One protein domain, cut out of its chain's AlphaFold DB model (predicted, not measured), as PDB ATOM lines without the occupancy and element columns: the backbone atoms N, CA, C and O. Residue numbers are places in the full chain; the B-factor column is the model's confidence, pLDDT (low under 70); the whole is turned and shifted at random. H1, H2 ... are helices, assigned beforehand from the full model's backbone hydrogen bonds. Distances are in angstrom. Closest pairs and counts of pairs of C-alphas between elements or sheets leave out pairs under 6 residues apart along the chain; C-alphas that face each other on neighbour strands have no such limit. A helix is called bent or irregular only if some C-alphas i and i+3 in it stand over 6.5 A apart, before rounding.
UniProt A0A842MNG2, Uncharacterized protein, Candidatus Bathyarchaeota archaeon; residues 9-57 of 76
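Overview. This is residues 9 to 57 of the 76 residues of an uncharacterized protein of Candidatus Bathyarchaeota archaeon (UniProt A0A842MNG2). A long helix, H3, and a shorter one, H2, meet near their ends and make a V, and the third helix, H1, sits in the mouth of this V. H1 crosses H2 and packs on the first part of it, residues 26 to 30, and it comes near H3 without the close contact it has with H2. The printed part has 49 residues with three named helices, in the order H1, H2, H3 along the chain, and no named strand; the class is all helix. The whole is compact, with a radius of gyration of the C-alphas of 11.0 A and spans of 33 by 23 by 16 A.

Along the chain. The longest helix is H3, residues 38 to 55, 26.1 A from first to last C-alpha. It begins with C-alpha 38 at (146.598, 116.192, 99.396) and ends with C-alpha 55 at (151.343, 133.455, 80.393). Before it comes H2, residues 25 to 36, 16.9 A long, with C-alpha 25 at (160.060, 131.621, 104.191). H1 covers residues 9 to 20 and measures 16.2 A; its C-alpha 9 is at (150.781, 137.619, 100.357). No helix is bent or irregular.

Arrangement. H3 and H2 touch only at the corner by their link, and only just, with 3 pairs of C-alphas within 8 A. Their closest C-alphas are those of Leu 40 and Ile 34, 5.4 A apart. H3 touches H2 with residues 40 to 41 alone, and H2 touches H3 with residues 34 to 35 alone. The two helices run opposite ways at a steep tilt of 53 degrees, with their centres 15.1 A apart. H2 and H1 touch, with 7 pairs of C-alphas within 8 A; the closest are those of Val 27 and Ile 14, 5.9 A apart. H2 touches H1 with residues 26 to 30 alone. The lines of these two stand at 78 degrees, about perpendicular. H1 and H3 are near each other: no pair of their C-alphas is within 8 A, but 7 pairs are within 10 A. Every O i to N i+4 pair is within hydrogen-bond range in H1 and H2, and 13 of 14 are in H3.

Size, cuts and confidence. The two C-alphas farthest apart are those of Arg 36 and Lys 57, at 33.1 A. The first and last printed C-alphas, of Ala 9 and Lys 57, are 25.2 A apart. The printed part has no cut. The links from H1 to H2, 4 residues, and from H2 to H3, 1 residue, are both tight. The mean pLDDT of the printed part is 78.1; residues 51 to 57, of which 51 to 55 belong to H3, are under 70.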
ATOM      1  N   ALA A   9     149.348 137.691 100.088       85.12
ATOM      2  CA  ALA A   9     150.781 137.619 100.357       85.12
ATOM      3  C   ALA A   9     151.377 136.254  99.976       85.12
ATOM      4  O   ALA A   9     152.478 136.183  99.429       85.12
ATOM      5  N   GLU A  10     150.655 135.165 100.246       85.69
ATOM      6  CA  GLU A  10     151.069 133.817  99.864       85.69
ATOM      7  C   GLU A  10     150.984 133.615  98.355       85.69
ATOM      8  O   GLU A  10     151.925 133.078  97.774       85.69
ATOM      9  N   LEU A  11     149.919 134.097  97.711       84.25
ATOM     10  CA  LEU A  11     149.778 134.061  96.253       84.25
ATOM     11  C   LEU A  11     150.923 134.812  95.560       84.25
ATOM     12  O   LEU A  11     151.589 134.248  94.691       84.25
ATOM     13  N   ASN A  12     151.235 136.028  96.012       85.88
ATOM     14  CA  ASN A  12     152.356 136.813  95.494       85.88
ATOM     15  C   ASN A  12     153.704 136.115  95.716       85.88
ATOM     16  O   ASN A  12     154.568 136.123  94.839       85.88
ATOM     17  N   ALA A  13     153.908 135.487  96.877       86.56
ATOM     18  CA  ALA A  13     155.139 134.757  97.167       86.56
ATOM     19  C   ALA A  13     155.310 133.532  96.250       86.56
ATOM     20  O   ALA A  13     156.415 133.269  95.772       86.56
ATOM     21  N   ILE A  14     154.219 132.813  95.978       84.56
ATOM     22  CA  ILE A  14     154.176 131.691  95.037       84.56
ATOM     23  C   ILE A  14     154.482 132.178  93.611       84.56
ATOM     24  O   ILE A  14     155.332 131.597  92.938       84.56
ATOM     25  N   GLU A  15     153.865 133.271  93.160       83.25
ATOM     26  CA  GLU A  15     154.119 133.856  91.838       83.25
ATOM     27  C   GLU A  15     155.584 134.301  91.672       83.25
ATOM     28  O   GLU A  15     156.226 133.996  90.664       83.25
ATOM     29  N   GLN A  16     156.146 134.978  92.678       84.94
ATOM     30  CA  GLN A  16     157.552 135.393  92.682       84.94
ATOM     31  C   GLN A  16     158.505 134.195  92.642       84.94
ATOM     32  O   GLN A  16     159.515 134.236  91.933       84.94
ATOM     33  N   TYR A  17     158.180 133.106  93.346       85.69
ATOM     34  CA  TYR A  17     158.932 131.857  93.249       85.69
ATOM     35  C   TYR A  17     158.907 131.294  91.825       85.69
ATOM     36  O   TYR A  17     159.955 130.895  91.325       85.69
ATOM     37  N   PHE A  18     157.765 131.319  91.132       78.81
ATOM     38  CA  PHE A  18     157.698 130.853  89.743       78.81
ATOM     39  C   PHE A  18     158.475 131.730  88.765       78.81
ATOM     40  O   PHE A  18     159.077 131.209  87.830       78.81
ATOM     41  N   LYS A  19     158.509 133.045  88.993       79.12
ATOM     42  CA  LYS A  19     159.266 133.980  88.150       79.12
ATOM     43  C   LYS A  19     160.777 133.890  88.358       79.12
ATOM     44  O   LYS A  19     161.534 134.032  87.405       79.12
ATOM     45  N   THR A  20     161.223 133.695  89.599       86.19
ATOM     46  CA  THR A  20     162.640 133.858  89.977       86.19
ATOM     47  C   THR A  20     163.339 132.558  90.370       86.19
ATOM     48  O   THR A  20     164.559 132.540  90.507       86.19
ATOM     49  N   GLY A  21     162.584 131.489  90.635       82.50
ATOM     50  CA  GLY A  21     163.081 130.250  91.234       82.50
ATOM     51  C   GLY A  21     163.518 130.383  92.700       82.50
ATOM     52  O   GLY A  21     163.920 129.393  93.313       82.50
ATOM     53  N   LYS A  22     163.452 131.582  93.300       84.62
ATOM     54  CA  LYS A  22     163.945 131.833  94.659       84.62
ATOM     55  C   LYS A  22     162.883 131.495  95.696       84.62
ATOM     56  O   LYS A  22     161.788 132.053  95.697       84.62
ATOM     57  N   ARG A  23     163.225 130.596  96.620       83.81
ATOM     58  CA  ARG A  23     162.370 130.286  97.771       83.81
ATOM     59  C   ARG A  23     162.526 131.349  98.847       83.81
ATOM     60  O   ARG A  23     163.634 131.784  99.144       83.81
ATOM     61  N   ASN A  24     161.410 131.703  99.470       87.00
ATOM     62  CA  ASN A  24     161.377 132.533 100.666       87.00
ATOM     63  C   ASN A  24     160.652 131.779 101.806       87.00
ATOM     64  O   ASN A  24     160.036 130.732 101.564       87.00
ATOM     65  N   PRO A  25     160.710 132.276 103.055       91.50
ATOM     66  CA  PRO A  25     160.060 131.621 104.191       91.50
ATOM     67  C   PRO A  25     158.549 131.410 104.010       91.50
ATOM     68  O   PRO A  25     158.019 130.391 104.452       91.50
ATOM     69  N   THR A  26     157.861 132.330 103.331       86.81
ATOM     70  CA  THR A  26     156.422 132.245 103.038       86.81
ATOM     71  C   THR A  26     156.113 131.084 102.093       86.81
ATOM     72  O   THR A  26     155.256 130.260 102.400       86.81
ATOM     73  N   VAL A  27     156.875 130.937 101.005       86.31
ATOM     74  CA  VAL A  27     156.751 129.821 100.051       86.31
ATOM     75  C   VAL A  27     156.988 128.480 100.743       86.31
ATOM     76  O   VAL A  27     156.240 127.529 100.532       86.31
ATOM     77  N   ASN A  28     157.987 128.404 101.626       86.50
ATOM     78  CA  ASN A  28     158.269 127.179 102.377       86.50
ATOM     79  C   ASN A  28     157.112 126.791 103.309       86.50
ATOM     80  O   ASN A  28     156.754 125.614 103.376       86.50
ATOM     81  N   LYS A  29     156.500 127.763 104.002       86.56
ATOM     82  CA  LYS A  29     155.309 127.519 104.832       86.56
ATOM     83  C   LYS A  29     154.139 127.031 103.983       86.56
ATOM     84  O   LYS A  29     153.522 126.026 104.325       86.56
ATOM     85  N   VAL A  30     153.886 127.684 102.852       84.00
ATOM     86  CA  VAL A  30     152.829 127.294 101.915       84.00
ATOM     87  C   VAL A  30     153.031 125.860 101.416       84.00
ATOM     88  O   VAL A  30     152.120 125.038 101.514       84.00
ATOM     89  N   PHE A  31     154.233 125.505 100.960       82.62
ATOM     90  CA  PHE A  31     154.537 124.141 100.518       82.62
ATOM     91  C   PHE A  31     154.422 123.115 101.647       82.62
ATOM     92  O   PHE A  31     153.971 121.992 101.410       82.62
ATOM     93  N   HIS A  32     154.764 123.488 102.882       84.94
ATOM     94  CA  HIS A  32     154.541 122.635 104.045       84.94
ATOM     95  C   HIS A  32     153.047 122.349 104.263       84.94
ATOM     96  O   HIS A  32     152.667 121.193 104.473       84.94
ATOM     97  N   TYR A  33     152.193 123.373 104.167       81.50
ATOM     98  CA  TYR A  33     150.741 123.217 104.282       81.50
ATOM     99  C   TYR A  33     150.156 122.371 103.151       81.50
ATOM    100  O   TYR A  33     149.371 121.456 103.411       81.50
ATOM    101  N   ILE A  34     150.594 122.613 101.916       79.94
ATOM    102  CA  ILE A  34     150.193 121.838 100.738       79.94
ATOM    103  C   ILE A  34     150.578 120.362 100.901       79.94
ATOM    104  O   ILE A  34     149.746 119.480 100.701       79.94
ATOM    105  N   ARG A  35     151.806 120.068 101.352       77.25
ATOM    106  CA  ARG A  35     152.285 118.690 101.562       77.25
ATOM    107  C   ARG A  35     151.435 117.917 102.570       77.25
ATOM    108  O   ARG A  35     151.238 116.716 102.406       77.25
ATOM    109  N   ARG A  36     150.927 118.584 103.609       81.00
ATOM    110  CA  ARG A  36     150.050 117.957 104.612       81.00
ATOM    111  C   ARG A  36     148.604 117.793 104.141       81.00
ATOM    112  O   ARG A  36     147.826 117.132 104.824       81.00
ATOM    113  N   ASN A  37     148.232 118.363 102.996       79.88
ATOM    114  CA  ASN A  37     146.850 118.419 102.548       79.88
ATOM    115  C   ASN A  37     146.743 118.047 101.058       79.88
ATOM    116  O   ASN A  37     146.790 118.899 100.177       79.88
ATOM    117  N   LYS A  38     146.581 116.745 100.769       70.81
ATOM    118  CA  LYS A  38     146.598 116.192  99.396       70.81
ATOM    119  C   LYS A  38     145.606 116.860  98.437       70.81
ATOM    120  O   LYS A  38     145.899 116.982  97.255       70.81
ATOM    121  N   ARG A  39     144.450 117.324  98.928       72.44
ATOM    122  CA  ARG A  39     143.485 118.073  98.103       72.44
ATOM    123  C   ARG A  39     144.041 119.427  97.657       72.44
ATOM    124  O   ARG A  39     143.754 119.848  96.544       72.44
ATOM    125  N   LEU A  40     144.855 120.079  98.486       72.31
ATOM    126  CA  LEU A  40     145.490 121.357  98.162       72.31
ATOM    127  C   LEU A  40     146.541 121.228  97.061       72.31
ATOM    128  O   LEU A  40     146.690 122.156  96.277       72.31
ATOM    129  N   ILE A  41     147.227 120.082  96.979       72.12
ATOM    130  CA  ILE A  41     148.193 119.795  95.906       72.12
ATOM    131  C   ILE A  41     147.512 119.939  94.544       72.12
ATOM    132  O   ILE A  41     147.971 120.723  93.721       72.12
ATOM    133  N   ALA A  42     146.360 119.288  94.359       71.69
ATOM    134  CA  ALA A  42     145.599 119.366  93.111       71.69
ATOM    135  C   ALA A  42     145.131 120.798  92.786       71.69
ATOM    136  O   ALA A  42     145.134 121.202  91.628       71.69
ATOM    137  N   HIS A  43     144.761 121.592  93.800       73.25
ATOM    138  CA  HIS A  43     144.354 122.987  93.592       73.25
ATOM    139  C   HIS A  43     145.536 123.862  93.166       73.25
ATOM    140  O   HIS A  43     145.378 124.722  92.308       73.25
ATOM    141  N   VAL A  44     146.722 123.630  93.730       72.31
ATOM    142  CA  VAL A  44     147.944 124.367  93.382       72.31
ATOM    143  C   VAL A  44     148.442 123.980  91.995       72.31
ATOM    144  O   VAL A  44     148.819 124.861  91.233       72.31
ATOM    145  N   GLU A  45     148.397 122.696  91.639       71.62
ATOM    146  CA  GLU A  45     148.696 122.221  90.282       71.62
ATOM    147  C   GLU A  45     147.736 122.818  89.245       71.62
ATOM    148  O   GLU A  45     148.174 123.277  88.192       71.62
ATOM    149  N   LEU A  46     146.436 122.892  89.553       72.75
ATOM    150  CA  LEU A  46     145.454 123.549  88.686       72.75
ATOM    151  C   LEU A  46     145.756 125.048  88.535       72.75
ATOM    152  O   LEU A  46     145.776 125.564  87.419       72.75
ATOM    153  N   LEU A  47     146.027 125.740  89.645       72.94
ATOM    154  CA  LEU A  47     146.366 127.165  89.654       72.94
ATOM    155  C   LEU A  47     147.631 127.431  88.827       72.94
ATOM    156  O   LEU A  47     147.683 128.376  88.044       72.94
ATOM    157  N   LEU A  48     148.609 126.531  88.925       70.31
ATOM    158  CA  LEU A  48     149.829 126.532  88.130       70.31
ATOM    159  C   LEU A  48     149.577 126.391  86.634       70.31
ATOM    160  O   LEU A  48     150.096 127.180  85.845       70.31
ATOM    161  N   ILE A  49     148.769 125.409  86.239       72.94
ATOM    162  CA  ILE A  49     148.403 125.190  84.837       72.94
ATOM    163  C   ILE A  49     147.677 126.420  84.285       72.94
ATOM    164  O   ILE A  49     148.000 126.875  83.188       72.94
ATOM    165  N   LEU A  50     146.747 126.996  85.052       71.12
ATOM    166  CA  LEU A  50     146.002 128.195  84.665       71.12
ATOM    167  C   LEU A  50     146.915 129.416  84.508       71.12
ATOM    168  O   LEU A  50     146.813 130.127  83.509       71.12
ATOM    169  N   MET A  51     147.853 129.636  85.435       69.69
ATOM    170  CA  MET A  51     148.848 130.708  85.316       69.69
ATOM    171  C   MET A  51     149.748 130.496  84.096       69.69
ATOM    172  O   MET A  51     149.944 131.416  83.306       69.69
ATOM    173  N   MET A  52     150.251 129.277  83.878       68.50
ATOM    174  CA  MET A  52     151.049 128.954  82.693       68.50
ATOM    175  C   MET A  52     150.268 129.182  81.395       68.50
ATOM    176  O   MET A  52     150.833 129.699  80.437       68.50
ATOM    177  N   GLN A  53     148.979 128.837  81.345       69.12
ATOM    178  CA  GLN A  53     148.115 129.120  80.196       69.12
ATOM    179  C   GLN A  53     147.887 130.623  79.997       69.12
ATOM    180  O   GLN A  53     147.926 131.095  78.859       69.12
ATOM    181  N   ALA A  54     147.703 131.383  81.078       69.69
ATOM    182  CA  ALA A  54     147.585 132.837  81.023       69.69
ATOM    183  C   ALA A  54     148.868 133.488  80.478       69.69
ATOM    184  O   ALA A  54     148.788 134.352  79.608       69.69
ATOM    185  N   HIS A  55     150.042 133.014  80.908       63.38
ATOM    186  CA  HIS A  55     151.343 133.455  80.393       63.38
ATOM    187  C   HIS A  55     151.647 132.951  78.973       63.38
ATOM    188  O   HIS A  55     152.438 133.565  78.262       63.38
ATOM    189  N   ARG A  56     151.024 131.846  78.543       59.38
ATOM    190  CA  ARG A  56     151.136 131.295  77.185       59.38
ATOM    191  C   ARG A  56     150.207 131.949  76.176       59.38
ATOM    192  O   ARG A  56     150.316 131.614  74.998       59.38
ATOM    193  N   LYS A  57     149.318 132.867  76.571       52.88
ATOM    194  CA  LYS A  57     148.703 133.735  75.567       52.88
ATOM    195  C   LYS A  57     149.844 134.523  74.925       52.88
ATOM    196  O   LYS A  57     150.471 135.316  75.629       52.88
TER     197      LYS A  57